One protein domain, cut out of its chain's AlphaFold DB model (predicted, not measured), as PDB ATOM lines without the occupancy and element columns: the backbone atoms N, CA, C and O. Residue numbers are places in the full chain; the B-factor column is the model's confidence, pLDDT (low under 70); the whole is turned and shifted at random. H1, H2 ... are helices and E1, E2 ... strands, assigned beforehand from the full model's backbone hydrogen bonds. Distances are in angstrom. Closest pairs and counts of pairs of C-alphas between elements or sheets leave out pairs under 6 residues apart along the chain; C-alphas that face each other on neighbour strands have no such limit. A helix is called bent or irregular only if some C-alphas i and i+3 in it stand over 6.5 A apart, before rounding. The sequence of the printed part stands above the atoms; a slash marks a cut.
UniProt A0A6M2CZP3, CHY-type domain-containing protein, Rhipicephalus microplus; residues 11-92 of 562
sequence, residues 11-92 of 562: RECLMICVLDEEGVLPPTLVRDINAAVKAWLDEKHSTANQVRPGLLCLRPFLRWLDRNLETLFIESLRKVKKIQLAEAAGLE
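This is residues 11 to 92 of the 562 residues of the protein "CHY-type domain-containing protein" of Rhipicephalus microplus (UniProt A0A6M2CZP3). Two long helices make a rod: H1 is one, and the other, H2, is bent like a wide V, its first arm H2a near residues 37 to 41 of H1 and its second arm H2b packing at a slant on residues 28 to 36 of H1 and running on past that end, where residues 85 to 90 stick out; E1, a short strand, runs beside H1. The 82 printed residues, mostly helix, include E1, H1 and H2 in that order; the whole is loose, with a radius of gyration of the C-alphas of 15.9 A and spans of 52 by 25 by 21 A.

H2, residues 58 to 88, by its hydrogen bonds one helix, is bent: C-alphas 67 and 70 are 7.5 A apart, and arms H2a, 58 to 67, and H2b, 70 to 88, stand at a steep tilt of 60 degrees. H2b touches H1, residues 27 to 51, with residues 72 to 80 alone, opposite ways at 38 degrees, only just steep; the closest C-alphas, of Leu 29 and Ser 76, are 5.1 A apart. H2a only just touches H1, with 3 pairs of C-alphas within 8 A, the closest those of Leu 41 and Phe 61, 7.5 A. In H1, H2a and H2b every O i to N i+4 pair is within hydrogen-bond range.

E1, residues 15 to 17, pairs with no named strand. H1 runs 36.2 A from C-alpha 27 at (-21.079, 49.171, -16.170); H2b, 26.5 A, ends at C-alpha 88 (-20.362, 45.723, 1.284).

The farthest C-alphas, Arg 52 and Gly 90, are 52.6 A apart. The printed part has no cut; both links are short. Residues 52 and 54 have pLDDT under 70.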
ATOM      1  N   ARG A  11     -20.537  40.483 -46.209       82.12
ATOM      2  CA  ARG A  11     -19.262  39.733 -46.122       82.12
ATOM      3  C   ARG A  11     -18.508  40.013 -44.824       82.12
ATOM      4  O   ARG A  11     -17.849  39.122 -44.313       82.12
ATOM      5  N   GLU A  12     -18.627  41.231 -44.310       85.69
ATOM      6  CA  GLU A  12     -18.188  41.616 -42.967       85.69
ATOM      7  C   GLU A  12     -19.393  41.644 -42.019       85.69
ATOM      8  O   GLU A  12     -20.506  41.997 -42.428       85.69
ATOM      9  N   CYS A  13     -19.184  41.283 -40.751       86.50
ATOM     10  CA  CYS A  13     -20.242  41.295 -39.744       86.50
ATOM     11  C   CYS A  13     -20.663  42.730 -39.381       86.50
ATOM     12  O   CYS A  13     -19.837  43.635 -39.276       86.50
ATOM     13  N   LEU A  14     -21.962  42.941 -39.158       90.81
ATOM     14  CA  LEU A  14     -22.472  44.202 -38.614       90.81
ATOM     15  C   LEU A  14     -22.059  44.356 -37.141       90.81
ATOM     16  O   LEU A  14     -21.998  43.369 -36.412       90.81
ATOM     17  N   MET A  15     -21.823  45.586 -36.683       89.94
ATOM     18  CA  MET A  15     -21.512  45.864 -35.276       89.94
ATOM     19  C   MET A  15     -22.733  46.427 -34.551       89.94
ATOM     20  O   MET A  15     -23.401  47.333 -35.056       89.94
ATOM     21  N   ILE A  16     -23.007  45.922 -33.347       92.69
ATOM     22  CA  ILE A  16     -24.056  46.435 -32.460       92.69
ATOM     23  C   ILE A  16     -23.480  46.617 -31.064       92.69
ATOM     24  O   ILE A  16     -22.947  45.673 -30.489       92.69
ATOM     25  N   CYS A  17     -23.651  47.816 -30.508       89.44
ATOM     26  CA  CYS A  17     -23.243  48.135 -29.143       89.44
ATOM     27  C   CYS A  17     -24.382  48.833 -28.394       89.44
ATOM     28  O   CYS A  17     -24.984  49.802 -28.867       89.44
ATOM     29  N   VAL A  18     -24.673  48.382 -27.182       89.19
ATOM     30  CA  VAL A  18     -25.408  49.154 -26.184       89.19
ATOM     31  C   VAL A  18     -24.473  50.236 -25.653       89.19
ATOM     32  O   VAL A  18     -23.416  49.945 -25.100       89.19
ATOM     33  N   LEU A  19     -24.884  51.484 -25.866       86.62
ATOM     34  CA  LEU A  19     -24.287  52.681 -25.288       86.62
ATOM     35  C   LEU A  19     -25.237  53.182 -24.199       86.62
ATOM     36  O   LEU A  19     -26.455  53.170 -24.415       86.62
ATOM     37  N   ASP A  20     -24.678  53.620 -23.078       85.75
ATOM     38  CA  ASP A  20     -25.395  54.290 -21.996       85.75
ATOM     39  C   ASP A  20     -24.898  55.738 -21.893       85.75
ATOM     40  O   ASP A  20     -23.944  56.042 -21.185       85.75
ATOM     41  N   GLU A  21     -25.514  56.619 -22.681       76.31
ATOM     42  CA  GLU A  21     -25.136  58.038 -22.781       76.31
ATOM     43  C   GLU A  21     -25.501  58.844 -21.520       76.31
ATOM     44  O   GLU A  21     -24.971  59.931 -21.313       76.31
ATOM     45  N   GLU A  22     -26.393  58.314 -20.676       75.88
ATOM     46  CA  GLU A  22     -26.911  58.978 -19.472       75.88
ATOM     47  C   GLU A  22     -26.286  58.415 -18.174       75.88
ATOM     48  O   GLU A  22     -26.532  58.952 -17.094       75.88
ATOM     49  N   GLY A  23     -25.489  57.338 -18.251       80.25
ATOM     50  CA  GLY A  23     -24.826  56.707 -17.098       80.25
ATOM     51  C   GLY A  23     -25.783  56.063 -16.084       80.25
ATOM     52  O   GLY A  23     -25.476  56.007 -14.892       80.25
ATOM     53  N   VAL A  24     -26.966  55.630 -16.527       85.56
ATOM     54  CA  VAL A  24     -28.043  55.101 -15.669       85.56
ATOM     55  C   VAL A  24     -27.912  53.588 -15.432       85.56
ATOM     56  O   VAL A  24     -28.489  53.051 -14.483       85.56
ATOM     57  N   LEU A  25     -27.171  52.877 -16.283       87.06
ATOM     58  CA  LEU A  25     -27.004  51.427 -16.242       87.06
ATOM     59  C   LEU A  25     -25.669  51.044 -15.577       87.06
ATOM     60  O   LEU A  25     -24.633  51.629 -15.887       87.06
ATOM     61  N   PRO A  26     -25.635  50.012 -14.710       89.81
ATOM     62  CA  PRO A  26     -24.380  49.520 -14.144       89.81
ATOM     63  C   PRO A  26     -23.368  49.125 -15.241       89.81
ATOM     64  O   PRO A  26     -23.750  48.393 -16.161       89.81
ATOM     65  N   PRO A  27     -22.076  49.495 -15.143       87.94
ATOM     66  CA  PRO A  27     -21.079  49.171 -16.170       87.94
ATOM     67  C   PRO A  27     -20.989  47.672 -16.494       87.94
ATOM     68  O   PRO A  27     -20.886  47.291 -17.660       87.94
ATOM     69  N   THR A  28     -21.125  46.809 -15.482       88.88
ATOM     70  CA  THR A  28     -21.165  45.344 -15.637       88.88
ATOM     71  C   THR A  28     -22.340  44.878 -16.502       88.88
ATOM     72  O   THR A  28     -22.173  43.966 -17.302       88.88
ATOM     73  N   LEU A  29     -23.511  45.522 -16.399       91.81
ATOM     74  CA  LEU A  29     -24.686  45.219 -17.228       91.81
ATOM     75  C   LEU A  29     -24.434  45.585 -18.694       91.81
ATOM     76  O   LEU A  29     -24.710  44.785 -19.586       91.81
ATOM     77  N   VAL A  30     -23.876  46.770 -18.947       91.00
ATOM     78  CA  VAL A  30     -23.560  47.226 -20.311       91.00
ATOM     79  C   VAL A  30     -22.485  46.338 -20.946       91.00
ATOM     80  O   VAL A  30     -22.631  45.929 -22.100       91.00
ATOM     81  N   ARG A  31     -21.436  45.980 -20.190       90.62
ATOM     82  CA  ARG A  31     -20.364  45.080 -20.641       90.62
ATOM     83  C   ARG A  31     -20.895  43.696 -21.007       90.62
ATOM     84  O   ARG A  31     -20.603  43.212 -22.097       90.62
ATOM     85  N   ASP A  32     -21.687  43.084 -20.133       92.38
ATOM     86  CA  ASP A  32     -22.191  41.723 -20.329       92.38
ATOM     87  C   ASP A  32     -23.181  41.633 -21.502       92.38
ATOM     88  O   ASP A  32     -23.094  40.703 -22.305       92.38
ATOM     89  N   ILE A  33     -24.063  42.628 -21.671       93.00
ATOM     90  CA  ILE A  33     -24.947  42.695 -22.845       93.00
ATOM     91  C   ILE A  33     -24.124  42.861 -24.129       93.00
ATOM     92  O   ILE A  33     -24.387  42.166 -25.108       93.00
ATOM     93  N   ASN A  34     -23.110  43.733 -24.140       93.75
ATOM     94  CA  ASN A  34     -22.246  43.919 -25.311       93.75
ATOM     95  C   ASN A  34     -21.437  42.661 -25.653       93.75
ATOM     96  O   ASN A  34     -21.316  42.320 -26.829       93.75
ATOM     97  N   ALA A  35     -20.948  41.929 -24.648       93.69
ATOM     98  CA  ALA A  35     -20.276  40.648 -24.844       93.69
ATOM     99  C   ALA A  35     -21.217  39.595 -25.456       93.69
ATOM    100  O   ALA A  35     -20.851  38.948 -26.435       93.69
ATOM    101  N   ALA A  36     -22.447  39.469 -24.944       94.50
ATOM    102  CA  ALA A  36     -23.441  38.536 -25.477       94.50
ATOM    103  C   ALA A  36     -23.884  38.891 -26.909       94.50
ATOM    104  O   ALA A  36     -23.999  38.011 -27.760       94.50
ATOM    105  N   VAL A  37     -24.095  40.183 -27.190       94.25
ATOM    106  CA  VAL A  37     -24.415  40.694 -28.533       94.25
ATOM    107  C   VAL A  37     -23.287  40.382 -29.516       94.25
ATOM    108  O   VAL A  37     -23.565  39.866 -30.598       94.25
ATOM    109  N   LYS A  38     -22.027  40.638 -29.137       92.94
ATOM    110  CA  LYS A  38     -20.861  40.333 -29.973       92.94
ATOM    111  C   LYS A  38     -20.728  38.830 -30.228       92.94
ATOM    112  O   LYS A  38     -20.693  38.424 -31.385       92.94
ATOM    113  N   ALA A  39     -20.733  38.007 -29.177       94.31
ATOM    114  CA  ALA A  39     -20.586  36.556 -29.295       94.31
ATOM    115  C   ALA A  39     -21.649  35.937 -30.220       94.31
ATOM    116  O   ALA A  39     -21.324  35.122 -31.081       94.31
ATOM    117  N   TRP A  40     -22.906  36.377 -30.102       95.00
ATOM    118  CA  TRP A  40     -23.980  35.924 -30.986       95.00
ATOM    119  C   TRP A  40     -23.759  36.352 -32.445       95.00
ATOM    120  O   TRP A  40     -23.994  35.565 -33.364       95.00
ATOM    121  N   LEU A  41     -23.318  37.594 -32.676       92.81
ATOM    122  CA  LEU A  41     -23.054  38.110 -34.023       92.81
ATOM    123  C   LEU A  41     -21.902  37.350 -34.692       92.81
ATOM    124  O   LEU A  41     -22.058  36.918 -35.835       92.81
ATOM    125  N   ASP A  42     -20.806  37.120 -33.971       90.81
ATOM    126  CA  ASP A  42     -19.631  36.390 -34.451       90.81
ATOM    127  C   ASP A  42     -19.972  34.915 -34.762       90.81
ATOM    128  O   ASP A  42     -19.639  34.410 -35.840       90.81
ATOM    129  N   GLU A  43     -20.729  34.239 -33.886       92.12
ATOM    130  CA  GLU A  43     -21.212  32.863 -34.093       92.12
ATOM    131  C   GLU A  43     -22.113  32.757 -35.338       92.12
ATOM    132  O   GLU A  43     -21.919  31.893 -36.205       92.12
ATOM    133  N   LYS A  44     -23.102  33.654 -35.472       89.50
ATOM    134  CA  LYS A  44     -24.049  33.613 -36.597       89.50
ATOM    135  C   LYS A  44     -23.444  34.066 -37.913       89.50
ATOM    136  O   LYS A  44     -23.828  33.515 -38.943       89.50
ATOM    137  N   HIS A  45     -22.505  35.005 -37.905       87.62
ATOM    138  CA  HIS A  45     -21.769  35.385 -39.105       87.62
ATOM    139  C   HIS A  45     -20.859  34.240 -39.578       87.62
ATOM    140  O   HIS A  45     -20.907  33.868 -40.751       87.62
ATOM    141  N   SER A  46     -20.138  33.587 -38.659       87.81
ATOM    142  CA  SER A  46     -19.319  32.404 -38.969       87.81
ATOM    143  C   SER A  46     -20.160  31.259 -39.549       87.81
ATOM    144  O   SER A  46     -19.819  30.699 -40.592       87.81
ATOM    145  N   THR A  47     -21.315  30.966 -38.939       85.25
ATOM    146  CA  THR A  47     -22.257  29.941 -39.429       85.25
ATOM    147  C   THR A  47     -22.827  30.300 -40.810       85.25
ATOM    148  O   THR A  47     -22.936  29.444 -41.688       85.25
ATOM    149  N   ALA A  48     -23.178  31.571 -41.034       82.00
ATOM    150  CA  ALA A  48     -23.695  32.041 -42.318       82.00
ATOM    151  C   ALA A  48     -22.658  31.907 -43.444       82.00
ATOM    152  O   ALA A  48     -23.003  31.440 -44.529       82.00
ATOM    153  N   ASN A  49     -21.395  32.249 -43.174       78.12
ATOM    154  CA  ASN A  49     -20.306  32.140 -44.146       78.12
ATOM    155  C   ASN A  49     -20.023  30.686 -44.564       78.12
ATOM    156  O   ASN A  49     -19.672  30.455 -45.720       78.12
ATOM    157  N   GLN A  50     -20.226  29.709 -43.672       79.94
ATOM    158  CA  GLN A  50     -20.067  28.282 -43.986       79.94
ATOM    159  C   GLN A  50     -21.243  27.701 -44.787       79.94
ATOM    160  O   GLN A  50     -21.029  26.940 -45.727       79.94
ATOM    161  N   VAL A  51     -22.488  28.035 -44.426       77.00
ATOM    162  CA  VAL A  51     -23.683  27.400 -45.017       77.00
ATOM    163  C   VAL A  51     -24.135  28.085 -46.308       77.00
ATOM    164  O   VAL A  51     -24.516  27.411 -47.267       77.00
ATOM    165  N   ARG A  52     -24.153  29.424 -46.340       68.38
ATOM    166  CA  ARG A  52     -24.578  30.206 -47.510       68.38
ATOM    167  C   ARG A  52     -24.098  31.662 -47.398       68.38
ATOM    168  O   ARG A  52     -24.794  32.474 -46.777       68.38
ATOM    169  N   PRO A  53     -22.972  32.021 -48.042       70.94
ATOM    170  CA  PRO A  53     -22.484  33.397 -48.078       70.94
ATOM    171  C   PRO A  53     -23.578  34.382 -48.517       70.94
ATOM    172  O   PRO A  53     -24.262  34.158 -49.519       70.94
ATOM    173  N   GLY A  54     -23.747  35.475 -47.765       69.62
ATOM    174  CA  GLY A  54     -24.734  36.524 -48.056       69.62
ATOM    175  C   GLY A  54     -25.987  36.563 -47.166       69.62
ATOM    176  O   GLY A  54     -26.905  37.328 -47.462       69.62
ATOM    177  N   LEU A  55     -26.065  35.774 -46.088       76.44
ATOM    178  CA  LEU A  55     -27.204  35.823 -45.159       76.44
ATOM    179  C   LEU A  55     -27.214  37.120 -44.319       76.44
ATOM    180  O   LEU A  55     -26.203  37.505 -43.740       76.44
ATOM    181  N   LEU A  56     -28.373  37.779 -44.195       86.88
ATOM    182  CA  LEU A  56     -28.511  39.029 -43.433       86.88
ATOM    183  C   LEU A  56     -28.754  38.764 -41.934       86.88
ATOM    184  O   LEU A  56     -29.823  38.286 -41.544       86.88
ATOM    185  N   CYS A  57     -27.797  39.134 -41.079       85.62
ATOM    186  CA  CYS A  57     -27.808  38.804 -39.645       85.62
ATOM    187  C   CYS A  57     -28.744  39.677 -38.779       85.62
ATOM    188  O   CYS A  57     -29.190  39.221 -37.726       85.62
ATOM    189  N   LEU A  58     -29.102  40.895 -39.215       89.56
ATOM    190  CA  LEU A  58     -29.858  41.864 -38.395       89.56
ATOM    191  C   LEU A  58     -31.245  41.363 -37.951       89.56
ATOM    192  O   LEU A  58     -31.634  41.524 -36.798       89.56
ATOM    193  N   ARG A  59     -32.030  40.767 -38.856       87.25
ATOM    194  CA  ARG A  59     -33.407  40.347 -38.532       87.25
ATOM    195  C   ARG A  59     -33.443  39.118 -37.607       87.25
ATOM    196  O   ARG A  59     -34.264  39.119 -36.686       87.25
ATOM    197  N   PRO A  60     -32.589  38.092 -37.794       89.88
ATOM    198  CA  PRO A  60     -32.397  37.049 -36.790       89.88
ATOM    199  C   PRO A  60     -31.865  37.599 -35.454       89.88
ATOM    200  O   PRO A  60     -32.365  37.171 -34.417       89.88
ATOM    201  N   PHE A  61     -30.960  38.590 -35.471       93.38
ATOM    202  CA  PHE A  61     -30.448  39.243 -34.256       93.38
ATOM    203  C   PHE A  61     -31.568  39.888 -33.441       93.38
ATOM    204  O   PHE A  61     -31.723  39.567 -32.270       93.38
ATOM    205  N   LEU A  62     -32.397  40.741 -34.054       93.25
ATOM    206  CA  LEU A  62     -33.476  41.437 -33.339       93.25
ATOM    207  C   LEU A  62     -34.470  40.457 -32.695       93.25
ATOM    208  O   LEU A  62     -34.930  40.692 -31.584       93.25
ATOM    209  N   ARG A  63     -34.756  39.325 -33.356       90.62
ATOM    210  CA  ARG A  63     -35.597  38.247 -32.801       90.62
ATOM    211  C   ARG A  63     -34.935  37.485 -31.656       90.62
ATOM    212  O   ARG A  63     -35.639  36.997 -30.777       90.62
ATOM    213  N   TRP A  64     -33.615  37.315 -31.692       95.38
ATOM    214  CA  TRP A  64     -32.872  36.726 -30.584       95.38
ATOM    215  C   TRP A  64     -32.816  37.692 -29.398       95.38
ATOM    216  O   TRP A  64     -33.153  37.285 -28.290       95.38
ATOM    217  N   LEU A  65     -32.480  38.961 -29.640       94.44
ATOM    218  CA  LEU A  65     -32.379  39.998 -28.618       94.44
ATOM    219  C   LEU A  65     -33.703  40.165 -27.867       94.44
ATOM    220  O   LEU A  65     -33.708  40.087 -26.649       94.44
ATOM    221  N   ASP A  66     -34.821  40.313 -28.580       92.56
ATOM    222  CA  ASP A  66     -36.159  40.458 -27.988       92.56
ATOM    223  C   ASP A  66     -36.525  39.267 -27.079       92.56
ATOM    224  O   ASP A  66     -36.976  39.444 -25.951       92.56
ATOM    225  N   ARG A  67     -36.215  38.036 -27.517       93.94
ATOM    226  CA  ARG A  67     -36.467  36.802 -26.748       93.94
ATOM    227  C   ARG A  67     -35.515  36.566 -25.571       93.94
ATOM    228  O   ARG A  67     -35.839  35.745 -24.720       93.94
ATOM    229  N   ASN A  68     -34.351  37.214 -25.544       94.62
ATOM    230  CA  ASN A  68     -33.318  37.022 -24.516       94.62
ATOM    231  C   ASN A  68     -33.058  38.292 -23.688       94.62
ATOM    232  O   ASN A  68     -32.191  38.288 -22.819       94.62
ATOM    233  N   LEU A  69     -33.794  39.383 -23.918       92.81
ATOM    234  CA  LEU A  69     -33.563  40.650 -23.225       92.81
ATOM    235  C   LEU A  69     -33.727  40.486 -21.709       92.81
ATOM    236  O   LEU A  69     -32.874  40.919 -20.940       92.81
ATOM    237  N   GLU A  70     -34.792  39.805 -21.283       92.31
ATOM    238  CA  GLU A  70     -35.065  39.540 -19.870       92.31
ATOM    239  C   GLU A  70     -33.969  38.677 -19.221       92.31
ATOM    240  O   GLU A  70     -33.468  39.028 -18.153       92.31
ATOM    241  N   THR A  71     -33.539  37.591 -19.872       94.00
ATOM    242  CA  THR A  71     -32.508  36.692 -19.328       94.00
ATOM    243  C   THR A  71     -31.151  37.385 -19.222       94.00
ATOM    244  O   THR A  71     -30.539  37.346 -18.153       94.00
ATOM    245  N   LEU A  72     -30.731  38.111 -20.265       93.38
ATOM    246  CA  LEU A  72     -29.496  38.904 -20.271       93.38
ATOM    247  C   LEU A  72     -29.482  39.950 -19.145       93.38
ATOM    248  O   LEU A  72     -28.471  40.098 -18.454       93.38
ATOM    249  N   PHE A  73     -30.600  40.646 -18.916       94.44
ATOM    250  CA  PHE A  73     -30.720  41.607 -17.815       94.44
ATOM    251  C   PHE A  73     -30.683  40.918 -16.446       94.44
ATOM    252  O   PHE A  73     -29.951  41.364 -15.565       94.44
ATOM    253  N   ILE A  74     -31.425  39.823 -16.253       93.44
ATOM    254  CA  ILE A  74     -31.474  39.098 -14.976       93.44
ATOM    255  C   ILE A  74     -30.095  38.538 -14.599       93.44
ATOM    256  O   ILE A  74     -29.668  38.686 -13.452       93.44
ATOM    257  N   GLU A  75     -29.378  37.909 -15.530       92.25
ATOM    258  CA  GLU A  75     -28.051  37.341 -15.263       92.25
ATOM    259  C   GLU A  75     -27.014  38.417 -14.941       92.25
ATOM    260  O   GLU A  75     -26.276  38.302 -13.957       92.25
ATOM    261  N   SER A  76     -27.016  39.503 -15.710       92.31
ATOM    262  CA  SER A  76     -26.117  40.634 -15.497       92.31
ATOM    263  C   SER A  76     -26.403  41.355 -14.174       92.31
ATOM    264  O   SER A  76     -25.486  41.631 -13.401       92.31
ATOM    265  N   LEU A  77     -27.676  41.596 -13.836       92.88
ATOM    266  CA  LEU A  77     -28.062  42.221 -12.565       92.88
ATOM    267  C   LEU A  77     -27.789  41.313 -11.354       92.88
ATOM    268  O   LEU A  77     -27.454  41.818 -10.282       92.88
ATOM    269  N   ARG A  78     -27.837  39.980 -11.504       93.00
ATOM    270  CA  ARG A  78     -27.342  39.051 -10.468       93.00
ATOM    271  C   ARG A  78     -25.843  39.236 -10.218       93.00
ATOM    272  O   ARG A  78     -25.434  39.182  -9.061       93.00
ATOM    273  N   LYS A  79     -25.030  39.470 -11.257       91.88
ATOM    274  CA  LYS A  79     -23.594  39.771 -11.100       91.88
ATOM    275  C   LYS A  79     -23.372  41.135 -10.443       91.88
ATOM    276  O   LYS A  79     -22.606  41.200  -9.491       91.88
ATOM    277  N   VAL A  80     -24.103  42.177 -10.853       92.50
ATOM    278  CA  VAL A  80     -24.080  43.499 -10.184       92.50
ATOM    279  C   VAL A  80     -24.401  43.362  -8.693       92.50
ATOM    280  O   VAL A  80     -23.644  43.849  -7.861       92.50
ATOM    281  N   LYS A  81     -25.458  42.622  -8.334       92.88
ATOM    282  CA  LYS A  81     -25.811  42.372  -6.929       92.88
ATOM    283  C   LYS A  81     -24.718  41.608  -6.170       92.88
ATOM    284  O   LYS A  81     -24.495  41.892  -5.000       92.88
ATOM    285  N   LYS A  82     -24.040  40.642  -6.803       91.44
ATOM    286  CA  LYS A  82     -22.896  39.938  -6.191       91.44
ATOM    287  C   LYS A  82     -21.719  40.880  -5.929       91.44
ATOM    288  O   LYS A  82     -21.154  40.806  -4.848       91.44
ATOM    289  N   ILE A  83     -21.396  41.760  -6.878       88.75
ATOM    290  CA  ILE A  83     -20.337  42.770  -6.734       88.75
ATOM    291  C   ILE A  83     -20.672  43.712  -5.568       88.75
ATOM    292  O   ILE A  83     -19.891  43.803  -4.633       88.75
ATOM    293  N   GLN A  84     -21.884  44.273  -5.531       89.00
ATOM    294  CA  GLN A  84     -22.337  45.143  -4.433       89.00
ATOM    295  C   GLN A  84     -22.311  44.464  -3.053       89.00
ATOM    296  O   GLN A  84     -22.028  45.106  -2.045       89.00
ATOM    297  N   LEU A  85     -22.618  43.161  -2.982       90.06
ATOM    298  CA  LEU A  85     -22.533  42.394  -1.734       90.06
ATOM    299  C   LEU A  85     -21.085  42.084  -1.326       90.06
ATOM    300  O   LEU A  85     -20.808  42.024  -0.132       90.06
ATOM    301  N   ALA A  86     -20.176  41.899  -2.287       87.94
ATOM    302  CA  ALA A  86     -18.747  41.746  -2.028       87.94
ATOM    303  C   ALA A  86     -18.139  43.067  -1.528       87.94
ATOM    304  O   ALA A  86     -17.511  43.081  -0.473       87.94
ATOM    305  N   GLU A  87     -18.436  44.186  -2.196       88.81
ATOM    306  CA  GLU A  87     -18.036  45.540  -1.789       88.81
ATOM    307  C   GLU A  87     -18.529  45.866  -0.369       88.81
ATOM    308  O   GLU A  87     -17.755  46.311   0.476       88.81
ATOM    309  N   ALA A  88     -19.795  45.557  -0.058       89.00
ATOM    310  CA  ALA A  88     -20.362  45.723   1.284       89.00
ATOM    311  C   ALA A  88     -19.722  44.809   2.351       89.00
ATOM    312  O   ALA A  88     -19.826  45.099   3.543       89.00
ATOM    313  N   ALA A  89     -19.060  43.723   1.940       92.00
ATOM    314  CA  ALA A  89     -18.263  42.845   2.796       92.00
ATOM    315  C   ALA A  89     -16.764  43.222   2.828       92.00
ATOM    316  O   ALA A  89     -15.973  42.502   3.435       92.00
ATOM    317  N   GLY A  90     -16.362  44.330   2.191       88.44
ATOM    318  CA  GLY A  90     -14.970  44.788   2.122       88.44
ATOM    319  C   GLY A  90     -14.106  44.073   1.076       88.44
ATOM    320  O   GLY A  90     -12.882  44.149   1.150       88.44
ATOM    321  N   LEU A  91     -14.717  43.373   0.115       84.88
ATOM    322  CA  LEU A  91     -14.035  42.655  -0.964       84.88
ATOM    323  C   LEU A  91     -14.187  43.412  -2.290       84.88
ATOM    324  O   LEU A  91     -15.287  43.513  -2.832       84.88
ATOM    325  N   GLU A  92     -13.079  43.905  -2.841       79.88
ATOM    326  CA  GLU A  92     -13.059  44.563  -4.152       79.88
ATOM    327  C   GLU A  92     -13.016  43.529  -5.293       79.88
ATOM    328  O   GLU A  92     -12.205  42.599  -5.290       79.88
TER     329      GLU A  92